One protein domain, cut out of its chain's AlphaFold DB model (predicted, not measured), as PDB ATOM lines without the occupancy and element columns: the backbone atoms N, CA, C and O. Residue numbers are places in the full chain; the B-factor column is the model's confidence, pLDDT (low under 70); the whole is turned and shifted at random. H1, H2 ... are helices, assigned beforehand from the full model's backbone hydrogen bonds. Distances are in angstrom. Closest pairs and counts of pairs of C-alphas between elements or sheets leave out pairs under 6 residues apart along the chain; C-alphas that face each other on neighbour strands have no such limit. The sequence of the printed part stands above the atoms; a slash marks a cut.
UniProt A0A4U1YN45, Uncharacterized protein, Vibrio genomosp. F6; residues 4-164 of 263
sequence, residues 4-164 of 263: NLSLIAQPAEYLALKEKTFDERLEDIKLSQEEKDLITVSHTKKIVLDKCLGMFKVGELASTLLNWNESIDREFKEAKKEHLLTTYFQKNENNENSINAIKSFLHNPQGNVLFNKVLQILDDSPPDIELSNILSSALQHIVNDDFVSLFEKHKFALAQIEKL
ATOM      1  N   ASN A   4     163.159 168.063 178.969       62.25
ATOM      2  CA  ASN A   4     161.952 167.337 178.566       62.25
ATOM      3  C   ASN A   4     160.813 168.252 178.090       62.25
ATOM      4  O   ASN A   4     160.037 167.870 177.218       62.25
ATOM      5  N   LEU A   5     160.724 169.486 178.601       70.00
ATOM      6  CA  LEU A   5     159.702 170.441 178.160       70.00
ATOM      7  C   LEU A   5     160.031 171.003 176.772       70.00
ATOM      8  O   LEU A   5     159.133 171.161 175.949       70.00
ATOM      9  N   SER A   6     161.314 171.258 176.483       70.44
ATOM     10  CA  SER A   6     161.752 171.663 175.137       70.44
ATOM     11  C   SER A   6     161.466 170.594 174.084       70.44
ATOM     12  O   SER A   6     161.101 170.931 172.962       70.44
ATOM     13  N   LEU A   7     161.558 169.315 174.462       77.44
ATOM     14  CA  LEU A   7     161.302 168.181 173.573       77.44
ATOM     15  C   LEU A   7     159.833 168.126 173.108       77.44
ATOM     16  O   LEU A   7     159.563 167.812 171.952       77.44
ATOM     17  N   ILE A   8     158.889 168.501 173.978       75.88
ATOM     18  CA  ILE A   8     157.452 168.563 173.656       75.88
ATOM     19  C   ILE A   8     157.083 169.891 172.980       75.88
ATOM     20  O   ILE A   8     156.246 169.910 172.083       75.88
ATOM     21  N   ALA A   9     157.696 171.002 173.398       76.44
ATOM     22  CA  ALA A   9     157.396 172.334 172.870       76.44
ATOM     23  C   ALA A   9     157.923 172.555 171.444       76.44
ATOM     24  O   ALA A   9     157.312 173.287 170.666       76.44
ATOM     25  N   GLN A  10     159.073 171.958 171.113       80.19
ATOM     26  CA  GLN A  10     159.787 172.167 169.850       80.19
ATOM     27  C   GLN A  10     160.260 170.829 169.243       80.19
ATOM     28  O   GLN A  10     161.457 170.631 169.006       80.19
ATOM     29  N   PRO A  11     159.340 169.896 168.934       77.69
ATOM     30  CA  PRO A  11     159.699 168.560 168.457       77.69
ATOM     31  C   PRO A  11     160.466 168.595 167.126       77.69
ATOM     32  O   PRO A  11     161.350 167.772 166.902       77.69
ATOM     33  N   ALA A  12     160.189 169.572 166.255       77.50
ATOM     34  CA  ALA A  12     160.893 169.729 164.981       77.50
ATOM     35  C   ALA A  12     162.372 170.122 165.156       77.50
ATOM     36  O   ALA A  12     163.238 169.594 164.462       77.50
ATOM     37  N   GLU A  13     162.673 171.020 166.101       76.38
ATOM     38  CA  GLU A  13     164.053 171.430 166.400       76.38
ATOM     39  C   GLU A  13     164.844 170.270 167.019       76.38
ATOM     40  O   GLU A  13     166.005 170.049 166.674       76.38
ATOM     41  N   TYR A  14     164.192 169.479 167.874       78.31
ATOM     42  CA  TYR A  14     164.768 168.266 168.445       78.31
ATOM     43  C   TYR A  14     165.101 167.210 167.384       78.31
ATOM     44  O   TYR A  14     166.215 166.682 167.354       78.31
ATOM     45  N   LEU A  15     164.159 166.929 166.477       74.88
ATOM     46  CA  LEU A  15     164.377 165.990 165.376       74.88
ATOM     47  C   LEU A  15     165.536 166.439 164.476       74.88
ATOM     48  O   LEU A  15     166.376 165.613 164.136       74.88
ATOM     49  N   ALA A  16     165.648 167.736 164.178       73.62
ATOM     50  CA  ALA A  16     166.756 168.283 163.390       73.62
ATOM     51  C   ALA A  16     168.127 168.141 164.087       73.62
ATOM     52  O   ALA A  16     169.158 167.988 163.428       73.62
ATOM     53  N   LEU A  17     168.171 168.184 165.423       70.31
ATOM     54  CA  LEU A  17     169.387 167.884 166.188       70.31
ATOM     55  C   LEU A  17     169.734 166.391 166.122       70.31
ATOM     56  O   LEU A  17     170.896 166.042 165.920       70.31
ATOM     57  N   LYS A  18     168.736 165.511 166.251       72.19
ATOM     58  CA  LYS A  18     168.924 164.053 166.196       72.19
ATOM     59  C   LYS A  18     169.241 163.533 164.800       72.19
ATOM     60  O   LYS A  18     169.907 162.508 164.706       72.19
ATOM     61  N   GLU A  19     168.804 164.221 163.750       63.69
ATOM     62  CA  GLU A  19     169.183 163.947 162.360       63.69
ATOM     63  C   GLU A  19     170.702 164.060 162.186       63.69
ATOM     64  O   GLU A  19     171.329 163.142 161.673       63.69
ATOM     65  N   LYS A  20     171.329 165.098 162.757       65.06
ATOM     66  CA  LYS A  20     172.796 165.241 162.733       65.06
ATOM     67  C   LYS A  20     173.507 164.091 163.450       65.06
ATOM     68  O   LYS A  20     174.482 163.556 162.943       65.06
ATOM     69  N   THR A  21     172.996 163.672 164.608       67.00
ATOM     70  CA  THR A  21     173.532 162.502 165.330       67.00
ATOM     71  C   THR A  21     173.269 161.189 164.584       67.00
ATOM     72  O   THR A  21     174.000 160.218 164.751       67.00
ATOM     73  N   PHE A  22     172.209 161.118 163.781       59.72
ATOM     74  CA  PHE A  22     171.919 159.965 162.936       59.72
ATOM     75  C   PHE A  22     172.888 159.874 161.756       59.72
ATOM     76  O   PHE A  22     173.402 158.788 161.506       59.72
ATOM     77  N   ASP A  23     173.202 160.999 161.109       64.25
ATOM     78  CA  ASP A  23     174.235 161.068 160.070       64.25
ATOM     79  C   ASP A  23     175.585 160.559 160.605       64.25
ATOM     80  O   ASP A  23     176.212 159.703 159.986       64.25
ATOM     81  N   GLU A  24     175.977 160.979 161.813       65.69
ATOM     82  CA  GLU A  24     177.177 160.472 162.503       65.69
ATOM     83  C   GLU A  24     177.103 158.950 162.765       65.69
ATOM     84  O   GLU A  24     178.074 158.224 162.556       65.69
ATOM     85  N   ARG A  25     175.935 158.421 163.163       60.47
ATOM     86  CA  ARG A  25     175.729 156.974 163.378       60.47
ATOM     87  C   ARG A  25     175.775 156.158 162.086       60.47
ATOM     88  O   ARG A  25     176.149 154.988 162.146       60.47
ATOM     89  N   LEU A  26     175.381 156.732 160.947       61.66
ATOM     90  CA  LEU A  26     175.497 156.090 159.635       61.66
ATOM     91  C   LEU A  26     176.961 155.960 159.198       61.66
ATOM     92  O   LEU A  26     177.321 154.955 158.585       61.66
ATOM     93  N   GLU A  27     177.803 156.940 159.538       61.91
ATOM     94  CA  GLU A  27     179.247 156.903 159.268       61.91
ATOM     95  C   GLU A  27     179.974 155.816 160.089       61.91
ATOM     96  O   GLU A  27     180.960 155.242 159.620       61.91
ATOM     97  N   ASP A  28     179.445 155.472 161.270       55.22
ATOM     98  CA  ASP A  28     180.001 154.479 162.202       55.22
ATOM     99  C   ASP A  28     179.541 153.025 161.963       55.22
ATOM    100  O   ASP A  28     180.042 152.095 162.615       55.22
ATOM    101  N   ILE A  29     178.608 152.779 161.032       60.12
ATOM    102  CA  ILE A  29     178.221 151.410 160.660       60.12
ATOM    103  C   ILE A  29     179.465 150.711 160.093       60.12
ATOM    104  O   ILE A  29     180.009 151.111 159.066       60.12
ATOM    105  N   LYS A  30     179.942 149.689 160.820       52.19
ATOM    106  CA  LYS A  30     181.254 149.040 160.655       52.19
ATOM    107  C   LYS A  30     181.561 148.651 159.207       52.19
ATOM    108  O   LYS A  30     181.296 147.527 158.795       52.19
ATOM    109  N   LEU A  31     182.261 149.530 158.503       51.78
ATOM    110  CA  LEU A  31     183.037 149.157 157.329       51.78
ATOM    111  C   LEU A  31     184.201 148.271 157.798       51.78
ATOM    112  O   LEU A  31     184.996 148.673 158.659       51.78
ATOM    113  N   SER A  32     184.304 147.058 157.262       54.88
ATOM    114  CA  SER A  32     185.484 146.207 157.409       54.88
ATOM    115  C   SER A  32     186.722 146.907 156.840       54.88
ATOM    116  O   SER A  32     186.632 147.838 156.038       54.88
ATOM    117  N   GLN A  33     187.912 146.486 157.267       55.00
ATOM    118  CA  GLN A  33     189.152 147.117 156.809       55.00
ATOM    119  C   GLN A  33     189.351 146.965 155.286       55.00
ATOM    120  O   GLN A  33     189.831 147.895 154.648       55.00
ATOM    121  N   GLU A  34     188.870 145.864 154.695       52.38
ATOM    122  CA  GLU A  34     188.830 145.649 153.238       52.38
ATOM    123  C   GLU A  34     187.873 146.622 152.517       52.38
ATOM    124  O   GLU A  34     188.171 147.087 151.417       52.38
ATOM    125  N   GLU A  35     186.743 146.982 153.133       51.41
ATOM    126  CA  GLU A  35     185.780 147.947 152.577       51.41
ATOM    127  C   GLU A  35     186.293 149.391 152.668       51.41
ATOM    128  O   GLU A  35     186.061 150.194 151.761       51.41
ATOM    129  N   LYS A  36     187.060 149.713 153.716       53.09
ATOM    130  CA  LYS A  36     187.733 151.013 153.867       53.09
ATOM    131  C   LYS A  36     188.785 151.242 152.781       53.09
ATOM    132  O   LYS A  36     188.842 152.338 152.227       53.09
ATOM    133  N   ASP A  37     189.541 150.207 152.413       54.88
ATOM    134  CA  ASP A  37     190.594 150.288 151.391       54.88
ATOM    135  C   ASP A  37     190.041 150.500 149.962       54.88
ATOM    136  O   ASP A  37     190.700 151.107 149.114       54.88
ATOM    137  N   LEU A  38     188.797 150.081 149.697       51.34
ATOM    138  CA  LEU A  38     188.078 150.309 148.431       51.34
ATOM    139  C   LEU A  38     187.557 151.749 148.261       51.34
ATOM    140  O   LEU A  38     187.360 152.204 147.127       51.34
ATOM    141  N   ILE A  39     187.320 152.463 149.366       49.41
ATOM    142  CA  ILE A  39     186.757 153.825 149.391       49.41
ATOM    143  C   ILE A  39     187.847 154.883 149.167       49.41
ATOM    144  O   ILE A  39     187.596 155.896 148.509       49.41
ATOM    145  N   THR A  40     189.083 154.618 149.600       48.78
ATOM    146  CA  THR A  40     190.245 155.517 149.449       48.78
ATOM    147  C   THR A  40     190.605 155.827 147.989       48.78
ATOM    148  O   THR A  40     191.360 156.757 147.717       48.78
ATOM    149  N   VAL A  41     190.049 155.083 147.027       50.81
ATOM    150  CA  VAL A  41     190.339 155.217 145.590       50.81
ATOM    151  C   VAL A  41     189.424 156.232 144.876       50.81
ATOM    152  O   VAL A  41     189.728 156.632 143.754       50.81
ATOM    153  N   SER A  42     188.327 156.717 145.481       46.00
ATOM    154  CA  SER A  42     187.394 157.630 144.786       46.00
ATOM    155  C   SER A  42     187.028 158.891 145.577       46.00
ATOM    156  O   SER A  42     186.108 158.887 146.390       46.00
ATOM    157  N   HIS A  43     187.671 160.013 145.245       43.38
ATOM    158  CA  HIS A  43     187.414 161.362 145.781       43.38
ATOM    159  C   HIS A  43     186.105 162.027 145.283       43.38
ATOM    160  O   HIS A  43     186.036 163.247 145.132       43.38
ATOM    161  N   THR A  44     185.037 161.262 145.043       42.50
ATOM    162  CA  THR A  44     183.766 161.802 144.528       42.50
ATOM    163  C   THR A  44     182.602 161.337 145.402       42.50
ATOM    164  O   THR A  44     182.203 160.178 145.322       42.50
ATOM    165  N   LYS A  45     182.011 162.246 146.198       46.22
ATOM    166  CA  LYS A  45     180.894 161.971 147.140       46.22
ATOM    167  C   LYS A  45     179.742 161.137 146.544       46.22
ATOM    168  O   LYS A  45     179.143 160.335 147.245       46.22
ATOM    169  N   LYS A  46     179.458 161.294 145.246       43.94
ATOM    170  CA  LYS A  46     178.392 160.562 144.535       43.94
ATOM    171  C   LYS A  46     178.696 159.069 144.338       43.94
ATOM    172  O   LYS A  46     177.799 158.250 144.445       43.94
ATOM    173  N   ILE A  47     179.963 158.720 144.102       43.06
ATOM    174  CA  ILE A  47     180.408 157.330 143.897       43.06
ATOM    175  C   ILE A  47     180.517 156.592 145.238       43.06
ATOM    176  O   ILE A  47     180.305 155.385 145.291       43.06
ATOM    177  N   VAL A  48     180.805 157.322 146.321       46.97
ATOM    178  CA  VAL A  48     180.820 156.784 147.687       46.97
ATOM    179  C   VAL A  48     179.415 156.358 148.110       46.97
ATOM    180  O   VAL A  48     179.266 155.242 148.578       46.97
ATOM    181  N   LEU A  49     178.379 157.165 147.856       47.28
ATOM    182  CA  LEU A  49     176.997 156.803 148.200       47.28
ATOM    183  C   LEU A  49     176.497 155.570 147.417       47.28
ATOM    184  O   LEU A  49     175.952 154.648 148.017       47.28
ATOM    185  N   ASP A  50     176.755 155.511 146.106       46.88
ATOM    186  CA  ASP A  50     176.348 154.381 145.250       46.88
ATOM    187  C   ASP A  50     177.107 153.081 145.581       46.88
ATOM    188  O   ASP A  50     176.541 151.990 145.504       46.88
ATOM    189  N   LYS A  51     178.381 153.171 145.993       46.88
ATOM    190  CA  LYS A  51     179.159 152.010 146.462       46.88
ATOM    191  C   LYS A  51     178.805 151.605 147.892       46.88
ATOM    192  O   LYS A  51     178.734 150.411 148.164       46.88
ATOM    193  N   CYS A  52     178.531 152.560 148.778       45.97
ATOM    194  CA  CYS A  52     178.040 152.306 150.129       45.97
ATOM    195  C   CYS A  52     176.682 151.597 150.096       45.97
ATOM    196  O   CYS A  52     176.514 150.608 150.795       45.97
ATOM    197  N   LEU A  53     175.747 151.999 149.232       50.41
ATOM    198  CA  LEU A  53     174.465 151.300 149.058       50.41
ATOM    199  C   LEU A  53     174.616 149.864 148.515       50.41
ATOM    200  O   LEU A  53     173.746 149.031 148.752       50.41
ATOM    201  N   GLY A  54     175.714 149.565 147.812       51.47
ATOM    202  CA  GLY A  54     176.068 148.210 147.374       51.47
ATOM    203  C   GLY A  54     176.833 147.372 148.412       51.47
ATOM    204  O   GLY A  54     176.794 146.146 148.324       51.47
ATOM    205  N   MET A  55     177.520 148.006 149.372       49.56
ATOM    206  CA  MET A  55     178.287 147.352 150.450       49.56
ATOM    207  C   MET A  55     177.485 147.192 151.748       49.56
ATOM    208  O   MET A  55     177.647 146.202 152.456       49.56
ATOM    209  N   PHE A  56     176.572 148.113 152.060       51.91
ATOM    210  CA  PHE A  56     175.670 147.964 153.194       51.91
ATOM    211  C   PHE A  56     174.654 146.857 152.908       51.91
ATOM    212  O   PHE A  56     173.877 146.923 151.951       51.91
ATOM    213  N   LYS A  57     174.588 145.845 153.779       59.34
ATOM    214  CA  LYS A  57     173.453 144.919 153.773       59.34
ATOM    215  C   LYS A  57     172.213 145.747 154.079       59.34
ATOM    216  O   LYS A  57     172.109 146.309 155.162       59.34
ATOM    217  N   VAL A  58     171.255 145.796 153.155       56.75
ATOM    218  CA  VAL A  58     169.982 146.531 153.301       56.75
ATOM    219  C   VAL A  58     169.317 146.295 154.673       56.75
ATOM    220  O   VAL A  58     168.704 147.203 155.228       56.75
ATOM    221  N   GLY A  59     169.500 145.108 155.267       52.28
ATOM    222  CA  GLY A  59     169.036 144.785 156.620       52.28
ATOM    223  C   GLY A  59     169.703 145.572 157.760       52.28
ATOM    224  O   GLY A  59     169.025 145.906 158.725       52.28
ATOM    225  N   GLU A  60     170.990 145.912 157.666       60.50
ATOM    226  CA  GLU A  60     171.707 146.689 158.690       60.50
ATOM    227  C   GLU A  60     171.258 148.158 158.684       60.50
ATOM    228  O   GLU A  60     170.948 148.711 159.744       60.50
ATOM    229  N   LEU A  61     171.092 148.756 157.498       57.25
ATOM    230  CA  LEU A  61     170.505 150.095 157.342       57.25
ATOM    231  C   LEU A  61     169.057 150.140 157.847       57.25
ATOM    232  O   LEU A  61     168.704 151.030 158.619       57.25
ATOM    233  N   ALA A  62     168.240 149.148 157.478       54.12
ATOM    234  CA  ALA A  62     166.868 149.035 157.967       54.12
ATOM    235  C   ALA A  62     166.821 148.908 159.498       54.12
ATOM    236  O   ALA A  62     166.051 149.610 160.143       54.12
ATOM    237  N   SER A  63     167.680 148.074 160.097       59.47
ATOM    238  CA  SER A  63     167.744 147.925 161.556       59.47
ATOM    239  C   SER A  63     168.184 149.208 162.264       59.47
ATOM    240  O   SER A  63     167.649 149.539 163.316       59.47
ATOM    241  N   THR A  64     169.105 149.973 161.671       64.50
ATOM    242  CA  THR A  64     169.591 151.236 162.242       64.50
ATOM    243  C   THR A  64     168.506 152.310 162.205       64.50
ATOM    244  O   THR A  64     168.294 152.994 163.204       64.50
ATOM    245  N   LEU A  65     167.768 152.411 161.093       57.84
ATOM    246  CA  LEU A  65     166.599 153.288 160.965       57.84
ATOM    247  C   LEU A  65     165.492 152.914 161.958       57.84
ATOM    248  O   LEU A  65     164.968 153.793 162.642       57.84
ATOM    249  N   LEU A  66     165.162 151.622 162.070       59.12
ATOM    250  CA  LEU A  66     164.152 151.132 163.013       59.12
ATOM    251  C   LEU A  66     164.553 151.428 164.462       59.12
ATOM    252  O   LEU A  66     163.770 152.027 165.191       59.12
ATOM    253  N   ASN A  67     165.792 151.112 164.852       67.81
ATOM    254  CA  ASN A  67     166.304 151.380 166.198       67.81
ATOM    255  C   ASN A  67     166.337 152.883 166.520       67.81
ATOM    256  O   ASN A  67     166.046 153.282 167.647       67.81
ATOM    257  N   TRP A  68     166.699 153.729 165.551       70.50
ATOM    258  CA  TRP A  68     166.676 155.182 165.721       70.50
ATOM    259  C   TRP A  68     165.247 155.691 165.928       70.50
ATOM    260  O   TRP A  68     164.993 156.388 166.911       70.50
ATOM    261  N   ASN A  69     164.306 155.268 165.081       69.12
ATOM    262  CA  ASN A  69     162.892 155.607 165.220       69.12
ATOM    263  C   ASN A  69     162.318 155.133 166.567       69.12
ATOM    264  O   ASN A  69     161.661 155.907 167.254       69.12
ATOM    265  N   GLU A  70     162.618 153.901 166.988       74.31
ATOM    266  CA  GLU A  70     162.223 153.371 168.302       74.31
ATOM    267  C   GLU A  70     162.824 154.173 169.465       74.31
ATOM    268  O   GLU A  70     162.157 154.387 170.478       74.31
ATOM    269  N   SER A  71     164.078 154.626 169.339       75.31
ATOM    270  CA  SER A  71     164.725 155.442 170.373       75.31
ATOM    271  C   SER A  71     164.068 156.815 170.510       75.31
ATOM    272  O   SER A  71     163.792 157.245 171.626       75.31
ATOM    273  N   ILE A  72     163.741 157.454 169.386       77.50
ATOM    274  CA  ILE A  72     163.063 158.751 169.360       77.50
ATOM    275  C   ILE A  72     161.636 158.629 169.894       77.50
ATOM    276  O   ILE A  72     161.223 159.433 170.725       77.50
ATOM    277  N   ASP A  73     160.893 157.609 169.462       78.62
ATOM    278  CA  ASP A  73     159.539 157.346 169.959       78.62
ATOM    279  C   ASP A  73     159.532 157.138 171.482       78.62
ATOM    280  O   ASP A  73     158.689 157.694 172.189       78.62
ATOM    281  N   ARG A  74     160.520 156.409 172.017       84.75
ATOM    282  CA  ARG A  74     160.680 156.227 173.464       84.75
ATOM    283  C   ARG A  74     160.953 157.544 174.189       84.75
ATOM    284  O   ARG A  74     160.271 157.820 175.172       84.75
ATOM    285  N   GLU A  75     161.892 158.353 173.696       82.06
ATOM    286  CA  GLU A  75     162.223 159.665 174.279       82.06
ATOM    287  C   GLU A  75     160.990 160.592 174.299       82.06
ATOM    288  O   GLU A  75     160.694 161.211 175.322       82.06
ATOM    289  N   PHE A  76     160.202 160.630 173.215       82.88
ATOM    290  CA  PHE A  76     158.948 161.392 173.177       82.88
ATOM    291  C   PHE A  76     157.918 160.878 174.185       82.88
ATOM    292  O   PHE A  76     157.288 161.677 174.882       82.88
ATOM    293  N   LYS A  77     157.723 159.559 174.282       87.50
ATOM    294  CA  LYS A  77     156.781 158.959 175.242       87.50
ATOM    295  C   LYS A  77     157.183 159.246 176.688       87.50
ATOM    296  O   LYS A  77     156.324 159.584 177.499       87.50
ATOM    297  N   GLU A  78     158.468 159.142 177.014       84.69
ATOM    298  CA  GLU A  78     158.991 159.438 178.352       84.69
ATOM    299  C   GLU A  78     158.808 160.916 178.713       84.69
ATOM    300  O   GLU A  78     158.233 161.217 179.761       84.69
ATOM    301  N   ALA A  79     159.174 161.834 177.813       81.69
ATOM    302  CA  ALA A  79     159.004 163.266 178.040       81.69
ATOM    303  C   ALA A  79     157.530 163.647 178.244       81.69
ATOM    304  O   ALA A  79     157.204 164.355 179.198       81.69
ATOM    305  N   LYS A  80     156.623 163.141 177.391       87.25
ATOM    306  CA  LYS A  80     155.174 163.368 177.524       87.25
ATOM    307  C   LYS A  80     154.664 162.932 178.904       87.25
ATOM    308  O   LYS A  80     153.965 163.695 179.572       87.25
ATOM    309  N   LYS A  81     155.043 161.733 179.358       88.50
ATOM    310  CA  LYS A  81     154.652 161.181 180.671       88.50
ATOM    311  C   LYS A  81     155.189 162.008 181.831       88.50
ATOM    312  O   LYS A  81     154.454 162.287 182.778       88.50
ATOM    313  N   GLU A  82     156.448 162.422 181.752       83.56
ATOM    314  CA  GLU A  82     157.054 163.282 182.763       83.56
ATOM    315  C   GLU A  82     156.346 164.635 182.838       83.56
ATOM    316  O   GLU A  82     156.035 165.109 183.933       83.56
ATOM    317  N   HIS A  83     156.038 165.236 181.688       85.56
ATOM    318  CA  HIS A  83     155.320 166.501 181.638       85.56
ATOM    319  C   HIS A  83     153.909 166.375 182.222       85.56
ATOM    320  O   HIS A  83     153.549 167.176 183.079       85.56
ATOM    321  N   LEU A  84     153.149 165.335 181.853       88.19
ATOM    322  CA  LEU A  84     151.826 165.045 182.422       88.19
ATOM    323  C   LEU A  84     151.861 165.008 183.959       88.19
ATOM    324  O   LEU A  84     151.055 165.672 184.618       88.19
ATOM    325  N   LEU A  85     152.791 164.233 184.530       84.94
ATOM    326  CA  LEU A  85     152.917 164.067 185.979       84.94
ATOM    327  C   LEU A  85     153.411 165.345 186.657       84.94
ATOM    328  O   LEU A  85     152.887 165.722 187.703       84.94
ATOM    329  N   THR A  86     154.370 166.042 186.049       82.75
ATOM    330  CA  THR A  86     154.866 167.329 186.552       82.75
ATOM    331  C   THR A  86     153.737 168.351 186.626       82.75
ATOM    332  O   THR A  86     153.544 168.966 187.672       82.75
ATOM    333  N   THR A  87     152.943 168.482 185.561       83.88
ATOM    334  CA  THR A  87     151.775 169.370 185.531       83.88
ATOM    335  C   THR A  87     150.733 168.940 186.565       83.88
ATOM    336  O   THR A  87     150.177 169.792 187.255       83.88
ATOM    337  N   TYR A  88     150.509 167.633 186.750       85.00
ATOM    338  CA  TYR A  88     149.593 167.133 187.781       85.00
ATOM    339  C   TYR A  88     150.049 167.553 189.184       85.00
ATOM    340  O   TYR A  88     149.245 168.064 189.961       85.00
ATOM    341  N   PHE A  89     151.334 167.391 189.517       79.94
ATOM    342  CA  PHE A  89     151.851 167.794 190.827       79.94
ATOM    343  C   PHE A  89     151.825 169.311 191.014       79.94
ATOM    344  O   PHE A  89     151.452 169.779 192.080       79.94
ATOM    345  N   GLN A  90     152.136 170.089 189.976       79.50
ATOM    346  CA  GLN A  90     152.053 171.552 190.036       79.50
ATOM    347  C   GLN A  90     150.627 172.056 190.285       79.50
ATOM    348  O   GLN A  90     150.449 173.040 190.999       79.50
ATOM    349  N   LYS A  91     149.614 171.386 189.721       78.88
ATOM    350  CA  LYS A  91     148.197 171.742 189.898       78.88
ATOM    351  C   LYS A  91     147.625 171.373 191.265       78.88
ATOM    352  O   LYS A  91     146.566 171.877 191.632       78.88
ATOM    353  N   ASN A  92     148.272 170.485 192.013       68.44
ATOM    354  CA  ASN A  92     147.833 170.128 193.353       68.44
ATOM    355  C   ASN A  92     148.790 170.756 194.374       68.44
ATOM    356  O   ASN A  92     149.887 170.255 194.588       68.44
ATOM    357  N   GLU A  93     148.367 171.841 195.030       57.44
ATOM    358  CA  GLU A  93     149.189 172.683 195.924       57.44
ATOM    359  C   GLU A  93     149.698 171.996 197.222       57.44
ATOM    360  O   GLU A  93     150.037 172.661 198.201       57.44
ATOM    361  N   ASN A  94     149.786 170.663 197.276       53.94
ATOM    362  CA  ASN A  94     150.352 169.928 198.404       53.94
ATOM    363  C   ASN A  94     150.937 168.569 197.971       53.94
ATOM    364  O   ASN A  94     150.247 167.545 197.965       53.94
ATOM    365  N   ASN A  95     152.232 168.566 197.631       62.56
ATOM    366  CA  ASN A  95     152.925 167.428 197.017       62.56
ATOM    367  C   ASN A  95     152.751 166.092 197.768       62.56
ATOM    368  O   ASN A  95     152.587 165.065 197.118       62.56
ATOM    369  N   GLU A  96     152.741 166.058 199.107       63.12
ATOM    370  CA  GLU A  96     152.647 164.781 199.844       63.12
ATOM    371  C   GLU A  96     151.273 164.108 199.716       63.12
ATOM    372  O   GLU A  96     151.185 162.898 199.487       63.12
ATOM    373  N   ASN A  97     150.193 164.885 199.807       71.06
ATOM    374  CA  ASN A  97     148.837 164.350 199.668       71.06
ATOM    375  C   ASN A  97     148.582 163.872 198.237       71.06
ATOM    376  O   ASN A  97     148.018 162.797 198.037       71.06
ATOM    377  N   SER A  98     149.067 164.612 197.241       68.38
ATOM    378  CA  SER A  98     148.916 164.258 195.826       68.38
ATOM    379  C   SER A  98     149.721 163.025 195.432       68.38
ATOM    380  O   SER A  98     149.250 162.236 194.610       68.38
ATOM    381  N   ILE A  99     150.896 162.821 196.044       72.38
ATOM    382  CA  ILE A  99     151.692 161.592 195.910       72.38
ATOM    383  C   ILE A  99     150.938 160.400 196.510       72.38
ATOM    384  O   ILE A  99     150.858 159.344 195.885       72.38
ATOM    385  N   ASN A 100     150.348 160.546 197.698       75.44
ATOM    386  CA  ASN A 100     149.589 159.460 198.324       75.44
ATOM    387  C   ASN A 100     148.291 159.132 197.571       75.44
ATOM    388  O   ASN A 100     147.940 157.953 197.450       75.44
ATOM    389  N   ALA A 101     147.614 160.145 197.030       81.31
ATOM    390  CA  ALA A 101     146.412 159.976 196.222       81.31
ATOM    391  C   ALA A 101     146.725 159.221 194.924       81.31
ATOM    392  O   ALA A 101     146.143 158.164 194.676       81.31
ATOM    393  N   ILE A 102     147.727 159.670 194.156       82.44
ATOM    394  CA  ILE A 102     148.106 158.988 192.912       82.44
ATOM    395  C   ILE A 102     148.675 157.591 193.186       82.44
ATOM    396  O   ILE A 102     148.391 156.650 192.453       82.44
ATOM    397  N   LYS A 103     149.404 157.395 194.291       78.06
ATOM    398  CA  LYS A 103     149.870 156.066 194.707       78.06
ATOM    399  C   LYS A 103     148.702 155.130 195.021       78.06
ATOM    400  O   LYS A 103     148.745 153.966 194.632       78.06
ATOM    401  N   SER A 104     147.679 155.607 195.727       84.44
ATOM    402  CA  SER A 104     146.473 154.821 196.026       84.44
ATOM    403  C   SER A 104     145.698 154.488 194.752       84.44
ATOM    404  O   SER A 104     145.286 153.344 194.563       84.44
ATOM    405  N   PHE A 105     145.579 155.459 193.847       90.38
ATOM    406  CA  PHE A 105     144.971 155.296 192.531       90.38
ATOM    407  C   PHE A 105     145.679 154.218 191.696       90.38
ATOM    408  O   PHE A 105     145.029 153.304 191.196       90.38
ATOM    409  N   LEU A 106     147.014 154.248 191.617       84.88
ATOM    410  CA  LEU A 106     147.804 153.281 190.841       84.88
ATOM    411  C   LEU A 106     147.809 151.863 191.435       84.88
ATOM    412  O   LEU A 106     147.905 150.889 190.688       84.88
ATOM    413  N   HIS A 107     147.699 151.722 192.760       82.69
ATOM    414  CA  HIS A 107     147.584 150.407 193.408       82.69
ATOM    415  C   HIS A 107     146.170 149.815 193.331       82.69
ATOM    416  O   HIS A 107     145.990 148.628 193.609       82.69
ATOM    417  N   ASN A 108     145.168 150.608 192.957       92.38
ATOM    418  CA  ASN A 108     143.819 150.121 192.723       92.38
ATOM    419  C   ASN A 108     143.673 149.611 191.269       92.38
ATOM    420  O   ASN A 108     144.098 150.299 190.342       92.38
ATOM    421  N   PRO A 109     143.033 148.449 191.019       91.75
ATOM    422  CA  PRO A 109     142.852 147.925 189.662       91.75
ATOM    423  C   PRO A 109     142.113 148.873 188.703       91.75
ATOM    424  O   PRO A 109     142.529 149.028 187.557       91.75
ATOM    425  N   GLN A 110     141.036 149.521 189.157       93.38
ATOM    426  CA  GLN A 110     140.257 150.468 188.350       93.38
ATOM    427  C   GLN A 110     141.055 151.742 188.086       93.38
ATOM    428  O   GLN A 110     141.091 152.219 186.952       93.38
ATOM    429  N   GLY A 111     141.745 152.249 189.111       91.25
ATOM    430  CA  GLY A 111     142.609 153.417 188.965       91.25
ATOM    431  C   GLY A 111     143.759 153.169 187.987       91.25
ATOM    432  O   GLY A 111     143.992 153.976 187.095       91.25
ATOM    433  N   ASN A 112     144.394 151.996 188.038       86.44
ATOM    434  CA  ASN A 112     145.422 151.600 187.074       86.44
ATOM    435  C   ASN A 112     144.873 151.521 185.633       86.44
ATOM    436  O   ASN A 112     145.510 151.999 184.696       86.44
ATOM    437  N   VAL A 113     143.661 150.990 185.430       95.25
ATOM    438  CA  VAL A 113     143.019 150.984 184.099       95.25
ATOM    439  C   VAL A 113     142.782 152.405 183.581       95.25
ATOM    440  O   VAL A 113     143.097 152.689 182.425       95.25
ATOM    441  N   LEU A 114     142.262 153.306 184.419       96.19
ATOM    442  CA  LEU A 114     142.040 154.707 184.045       96.19
ATOM    443  C   LEU A 114     143.363 155.431 183.763       96.19
ATOM    444  O   LEU A 114     143.467 156.143 182.768       96.19
ATOM    445  N   PHE A 115     144.396 155.195 184.576       94.31
ATOM    446  CA  PHE A 115     145.730 155.749 184.356       94.31
ATOM    447  C   PHE A 115     146.320 155.302 183.018       94.31
ATOM    448  O   PHE A 115     146.755 156.132 182.224       94.31
ATOM    449  N   ASN A 116     146.276 154.000 182.725       92.12
ATOM    450  CA  ASN A 116     146.764 153.474 181.452       92.12
ATOM    451  C   ASN A 116     145.972 154.027 180.270       92.12
ATOM    452  O   ASN A 116     146.552 154.255 179.214       92.12
ATOM    453  N   LYS A 117     144.674 154.298 180.444       96.00
ATOM    454  CA  LYS A 117     143.881 154.964 179.411       96.00
ATOM    455  C   LYS A 117     144.357 156.398 179.163       96.00
ATOM    456  O   LYS A 117     144.492 156.779 178.007       96.00
ATOM    457  N   VAL A 118     144.673 157.165 180.211       95.75
ATOM    458  CA  VAL A 118     145.284 158.503 180.075       95.75
ATOM    459  C   VAL A 118     146.625 158.419 179.344       95.75
ATOM    460  O   VAL A 118     146.864 159.187 178.414       95.75
ATOM    461  N   LEU A 119     147.482 157.462 179.719       90.81
ATOM    462  CA  LEU A 119     148.772 157.259 179.057       90.81
ATOM    463  C   LEU A 119     148.624 156.855 177.593       90.81
ATOM    464  O   LEU A 119     149.397 157.323 176.770       90.81
ATOM    465  N   GLN A 120     147.638 156.020 177.268       93.31
ATOM    466  CA  GLN A 120     147.366 155.615 175.894       93.31
ATOM    467  C   GLN A 120     146.992 156.824 175.028       93.31
ATOM    468  O   GLN A 120     147.596 157.020 173.981       93.31
ATOM    469  N   ILE A 121     146.059 157.669 175.488       92.94
ATOM    470  CA  ILE A 121     145.654 158.884 174.755       92.94
ATOM    471  C   ILE A 121     146.869 159.788 174.515       92.94
ATOM    472  O   ILE A 121     147.055 160.332 173.427       92.94
ATOM    473  N   LEU A 122     147.721 159.926 175.530       90.12
ATOM    474  CA  LEU A 122     148.939 160.713 175.432       90.12
ATOM    475  C   LEU A 122     149.948 160.091 174.454       90.12
ATOM    476  O   LEU A 122     150.514 160.804 173.630       90.12
ATOM    477  N   ASP A 123     150.181 158.782 174.519       87.94
ATOM    478  CA  ASP A 123     151.161 158.070 173.695       87.94
ATOM    479  C   ASP A 123     150.753 158.028 172.215       87.94
ATOM    480  O   ASP A 123     151.625 158.231 171.367       87.94
ATOM    481  N   ASP A 124     149.458 157.874 171.921       87.56
ATOM    482  CA  ASP A 124     148.889 157.786 170.565       87.56
ATOM    483  C   ASP A 124     148.816 159.149 169.843       87.56
ATOM    484  O   ASP A 124     148.510 159.224 168.651       87.56
ATOM    485  N   SER A 125     149.131 160.239 170.549       83.69
ATOM    486  CA  SER A 125     149.144 161.604 170.018       83.69
ATOM    487  C   SER A 125     150.567 162.127 169.748       83.69
ATOM    488  O   SER A 125     151.524 161.748 170.444       83.69
ATOM    489  N   PRO A 126     150.752 163.023 168.756       82.06
ATOM    490  CA  PRO A 126     152.010 163.749 168.611       82.06
ATOM    491  C   PRO A 126     152.271 164.622 169.854       82.06
ATOM    492  O   PRO A 126     151.328 164.945 170.579       82.06
ATOM    493  N   PRO A 127     153.527 165.025 170.122       81.62
ATOM    494  CA  PRO A 127     153.838 165.918 171.236       81.62
ATOM    495  C   PRO A 127     153.003 167.206 171.184       81.62
ATOM    496  O   PRO A 127     153.139 168.006 170.262       81.62
ATOM    497  N   ASP A 128     152.132 167.378 172.178       84.19
ATOM    498  CA  ASP A 128     151.210 168.505 172.301       84.19
ATOM    499  C   ASP A 128     151.067 168.880 173.787       84.19
ATOM    500  O   ASP A 128     150.648 168.082 174.637       84.19
ATOM    501  N   ILE A 129     151.473 170.110 174.108       84.81
ATOM    502  CA  ILE A 129     151.449 170.642 175.477       84.81
ATOM    503  C   ILE A 129     150.011 170.811 175.970       84.81
ATOM    504  O   ILE A 129     149.719 170.555 177.136       84.81
ATOM    505  N   GLU A 130     149.103 171.243 175.102       85.81
ATOM    506  CA  GLU A 130     147.726 171.523 175.486       85.81
ATOM    507  C   GLU A 130     146.973 170.231 175.788       85.81
ATOM    508  O   GLU A 130     146.304 170.144 176.820       85.81
ATOM    509  N   LEU A 131     147.172 169.184 174.981       89.81
ATOM    510  CA  LEU A 131     146.648 167.856 175.298       89.81
ATOM    511  C   LEU A 131     147.212 167.333 176.624       89.81
ATOM    512  O   LEU A 131     146.458 166.835 177.459       89.81
ATOM    513  N   SER A 132     148.519 167.487 176.856       89.44
ATOM    514  CA  SER A 132     149.149 167.083 178.121       89.44
ATOM    515  C   SER A 132     148.540 167.821 179.322       89.44
ATOM    516  O   SER A 132     148.267 167.215 180.360       89.44
ATOM    517  N   ASN A 133     148.259 169.118 179.176       88.88
ATOM    518  CA  ASN A 133     147.620 169.931 180.207       88.88
ATOM    519  C   ASN A 133     146.172 169.511 180.480       88.88
ATOM    520  O   ASN A 133     145.769 169.465 181.647       88.88
ATOM    521  N   ILE A 134     145.406 169.205 179.428       90.94
ATOM    522  CA  ILE A 134     144.030 168.703 179.525       90.94
ATOM    523  C   ILE A 134     144.016 167.342 180.225       90.94
ATOM    524  O   ILE A 134     143.302 167.160 181.206       90.94
ATOM    525  N   LEU A 135     144.857 166.402 179.790       93.94
ATOM    526  CA  LEU A 135     144.956 165.079 180.410       93.94
ATOM    527  C   LEU A 135     145.438 165.151 181.864       93.94
ATOM    528  O   LEU A 135     145.029 164.337 182.689       93.94
ATOM    529  N   SER A 136     146.254 166.150 182.201       91.06
ATOM    530  CA  SER A 136     146.645 166.428 183.582       91.06
ATOM    531  C   SER A 136     145.461 166.903 184.438       91.06
ATOM    532  O   SER A 136     145.302 166.417 185.557       91.06
ATOM    533  N   SER A 137     144.595 167.788 183.911       91.88
ATOM    534  CA  SER A 137     143.330 168.162 184.579       91.88
ATOM    535  C   SER A 137     142.416 166.949 184.753       91.88
ATOM    536  O   SER A 137     141.912 166.709 185.848       91.88
ATOM    537  N   ALA A 138     142.262 166.135 183.705       94.50
ATOM    538  CA  ALA A 138     141.451 164.925 183.755       94.50
ATOM    539  C   ALA A 138     141.959 163.958 184.833       94.50
ATOM    540  O   ALA A 138     141.174 163.466 185.641       94.50
ATOM    541  N   LEU A 139     143.273 163.725 184.887       94.62
ATOM    542  CA  LEU A 139     143.898 162.880 185.900       94.62
ATOM    543  C   LEU A 139     143.687 163.442 187.309       94.62
ATOM    544  O   LEU A 139     143.331 162.687 188.208       94.62
ATOM    545  N   GLN A 140     143.870 164.750 187.501       91.94
ATOM    546  CA  GLN A 140     143.619 165.406 188.782       91.94
ATOM    547  C   GLN A 140     142.178 165.209 189.243       91.94
ATOM    548  O   GLN A 140     141.950 164.820 190.386       91.94
ATOM    549  N   HIS A 141     141.220 165.452 188.353       93.62
ATOM    550  CA  HIS A 141     139.813 165.285 188.664       93.62
ATOM    551  C   HIS A 141     139.495 163.833 189.054       93.62
ATOM    552  O   HIS A 141     138.913 163.613 190.109       93.62
ATOM    553  N   ILE A 142     139.949 162.851 188.267       94.69
ATOM    554  CA  ILE A 142     139.712 161.424 188.531       94.69
ATOM    555  C   ILE A 142     140.336 160.985 189.860       94.69
ATOM    556  O   ILE A 142     139.691 160.301 190.646       94.69
ATOM    557  N   VAL A 143     141.594 161.356 190.121       91.31
ATOM    558  CA  VAL A 143     142.313 160.940 191.338       91.31
ATOM    559  C   VAL A 143     141.669 161.517 192.602       91.31
ATOM    560  O   VAL A 143     141.711 160.874 193.651       91.31
ATOM    561  N   ASN A 144     141.071 162.706 192.504       89.94
ATOM    562  CA  ASN A 144     140.423 163.388 193.621       89.94
ATOM    563  C   ASN A 144     138.934 163.027 193.792       89.94
ATOM    564  O   ASN A 144     138.322 163.467 194.766       89.94
ATOM    565  N   ASP A 145     138.352 162.258 192.871       92.00
ATOM    566  CA  ASP A 145     136.952 161.821 192.904       92.00
ATOM    567  C   ASP A 145     136.838 160.352 193.361       92.00
ATOM    568  O   ASP A 145     137.836 159.641 193.522       92.00
ATOM    569  N   ASP A 146     135.614 159.862 193.571       93.19
ATOM    570  CA  ASP A 146     135.359 158.444 193.859       93.19
ATOM    571  C   ASP A 146     135.474 157.590 192.585       93.19
ATOM    572  O   ASP A 146     134.492 157.084 192.029       93.19
ATOM    573  N   PHE A 147     136.710 157.419 192.112       93.19
ATOM    574  CA  PHE A 147     137.008 156.734 190.857       93.19
ATOM    575  C   PHE A 147     136.618 155.251 190.842       93.19
ATOM    576  O   PHE A 147     136.519 154.652 189.769       93.19
ATOM    577  N   VAL A 148     136.407 154.645 192.015       93.81
ATOM    578  CA  VAL A 148     135.937 153.263 192.153       93.81
ATOM    579  C   VAL A 148     134.456 153.189 191.799       93.81
ATOM    580  O   VAL A 148     134.078 152.409 190.921       93.81
ATOM    581  N   SER A 149     133.624 154.016 192.437       96.56
ATOM    582  CA  SER A 149     132.182 154.042 192.168       96.56
ATOM    583  C   SER A 149     131.857 154.652 190.803       96.56
ATOM    584  O   SER A 149     130.894 154.252 190.152       96.56
ATOM    585  N   LEU A 150     132.677 155.600 190.343       96.19
ATOM    586  CA  LEU A 150     132.475 156.344 189.098       96.19
ATOM    587  C   LEU A 150     133.298 155.799 187.924       96.19
ATOM    588  O   LEU A 150     133.381 156.443 186.878       96.19
ATOM    589  N   PHE A 151     133.876 154.602 188.055       96.50
ATOM    590  CA  PHE A 151     134.787 154.019 187.068       96.50
ATOM    591  C   PHE A 151     134.259 154.080 185.625       96.50
ATOM    592  O   PHE A 151     134.952 154.571 184.734       96.50
ATOM    593  N   GLU A 152     133.022 153.632 185.387       96.69
ATOM    594  CA  GLU A 152     132.433 153.638 184.039       96.69
ATOM    595  C   GLU A 152     132.215 155.059 183.506       96.69
ATOM    596  O   GLU A 152     132.394 155.299 182.311       96.69
ATOM    597  N   LYS A 153     131.909 156.024 184.384       96.06
ATOM    598  CA  LYS A 153     131.777 157.437 184.008       96.06
ATOM    599  C   LYS A 153     133.126 158.010 183.574       96.06
ATOM    600  O   LYS A 153     133.216 158.588 182.493       96.06
ATOM    601  N   HIS A 154     134.182 157.802 184.361       97.00
ATOM    602  CA  HIS A 154     135.527 158.266 184.008       97.00
ATOM    603  C   HIS A 154     136.042 157.596 182.732       97.00
ATOM    604  O   HIS A 154     136.588 158.259 181.853       97.00
ATOM    605  N   LYS A 155     135.817 156.287 182.584       96.44
ATOM    606  CA  LYS A 155     136.193 155.539 181.382       96.44
ATOM    607  C   LYS A 155     135.463 156.057 180.143       96.44
ATOM    608  O   LYS A 155     136.088 156.221 179.096       96.44
ATOM    609  N   PHE A 156     134.163 156.329 180.259       95.94
ATOM    610  CA  PHE A 156     133.383 156.936 179.186       95.94
ATOM    611  C   PHE A 156     133.929 158.318 178.817       95.94
ATOM    612  O   PHE A 156     134.151 158.573 177.635       95.94
ATOM    613  N   ALA A 157     134.199 159.174 179.805       95.94
ATOM    614  CA  ALA A 157     134.731 160.511 179.572       95.94
ATOM    615  C   ALA A 157     136.094 160.474 178.864       95.94
ATOM    616  O   ALA A 157     136.266 161.128 177.838       95.94
ATOM    617  N   LEU A 158     137.030 159.636 179.324       96.62
ATOM    618  CA  LEU A 158     138.329 159.455 178.665       96.62
ATOM    619  C   LEU A 158     138.186 158.945 177.223       96.62
ATOM    620  O   LEU A 158     138.908 159.398 176.342       96.62
ATOM    621  N   ALA A 159     137.230 158.052 176.951       95.50
ATOM    622  CA  ALA A 159     136.957 157.577 175.593       95.50
ATOM    623  C   ALA A 159     136.322 158.647 174.686       95.50
ATOM    624  O   ALA A 159     136.415 158.548 173.465       95.50
ATOM    625  N   GLN A 160     135.638 159.646 175.249       95.25
ATOM    626  CA  GLN A 160     135.177 160.811 174.493       95.25
ATOM    627  C   GLN A 160     136.325 161.794 174.234       95.25
ATOM    628  O   GLN A 160     136.438 162.289 173.119       95.25
ATOM    629  N   ILE A 161     137.203 162.017 175.219       94.62
ATOM    630  CA  ILE A 161     138.403 162.858 175.070       94.62
ATOM    631  C   ILE A 161     139.326 162.299 173.983       94.62
ATOM    632  O   ILE A 161     139.764 163.045 173.118       94.62
ATOM    633  N   GLU A 162     139.562 160.986 173.977       93.94
ATOM    634  CA  GLU A 162     140.389 160.290 172.980       93.94
ATOM    635  C   GLU A 162     139.921 160.494 171.533       93.94
ATOM    636  O   GLU A 162     140.728 160.469 170.609       93.94
ATOM    637  N   LYS A 163     138.612 160.672 171.318       92.56
ATOM    638  CA  LYS A 163     138.047 160.855 169.974       92.56
ATOM    639  C   LYS A 163     138.257 162.255 169.422       92.56
ATOM    640  O   LYS A 163     138.043 162.434 168.228       92.56
ATOM    641  N   LEU A 164     138.576 163.218 170.284       92.31
ATOM    642  CA  LEU A 164     138.668 164.619 169.922       92.31
ATOM    643  C   LEU A 164     140.111 165.015 169.631       92.31
ATOM    644  O   LEU A 164     141.039 164.642 170.349       92.31
TER     645      LEU A 164
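This is residues 4 to 164 of the 263 residues of an uncharacterized protein of Vibrio genomosp. F6 (UniProt A0A4U1YN45). One long helix, H5, is the shaft of a long, narrow model: at one end is a packed head of H7, H8 and H9 with H6 across one end of it, and beyond the other end is a loose tip of two short helices, H3 and H4. H1 crosses H5 part way along, and H2 runs from there back beside H5 toward the tip, with little contact. The 161 printed residues hold nine named helices, H1 to H9 in chain order, and no named strand: all helix. The whole is only just extended, close to loose, with a radius of gyration of the C-alphas of 23.1 A, and it spans 73 by 28 by 27 A.

H1, residues 4 to 9, begins at C-alpha 4, at (161.952, 167.337, 178.566). H2 is residues 11 to 27, 24.5 A long; H3 is residues 33 to 39 and H4 residues 45 to 55. H5, residues 58 to 91, runs 49.5 A from (169.982, 146.531, 153.301) to (148.197, 171.742, 189.898). H6 is residues 95 to 107, H7 residues 109 to 123, 20.7 A, and H8 residues 129 to 144, 22.4 A. H9, residues 151 to 161, ends at C-alpha 161, at (138.403, 162.858, 175.070).

H7 is the hub, touching four helices. H7, H8 and H9 make an up and down bundle, each running against the one before it. H7 and H8 are a helical hairpin at a shallow tilt of 7 degrees, the closest C-alphas those of Val 118 and Leu 135, 6.6 A apart. H7 touches H9, the same way at 5 degrees, closest at the C-alphas of Leu 114 and Lys 155, 6.5 A. H6 touches H7 only at the corner, with the C-alphas of Phe 105 and Gly 111 at 4.7 A, and is about perpendicular to H8 at 80 degrees. H5 touches H8 with residues 80 to 91 alone, closest at the C-alphas of Tyr 88 and Ser 136, 5.2 A, and touches H7 at Lys 77 and Asp 123, whose C-alphas are 5.9 A apart. H1 touches H5, about perpendicular at 84 degrees, closest at the C-alphas of Asn 4 and Ala 79, 5.1 A. H2 and H5 are close but not clearly touching, as are H3 and H4. In H1 and H4 to H9 every O i to N i+4 pair is within hydrogen-bond range; H2 has 12 of 13, and H3 1 of 3, with 3 of 4 O i to N i+3 pairs.

The C-alphas of Val 41 and Ser 149 are the two farthest apart, at 74.5 A. Residues 41 to 46, of which 45 and 46 belong to H4, stand free. The printed part has no cut and no long link. The mean pLDDT of the printed part is 75.6, with 57 residues under 70, among them residues 19 to 67.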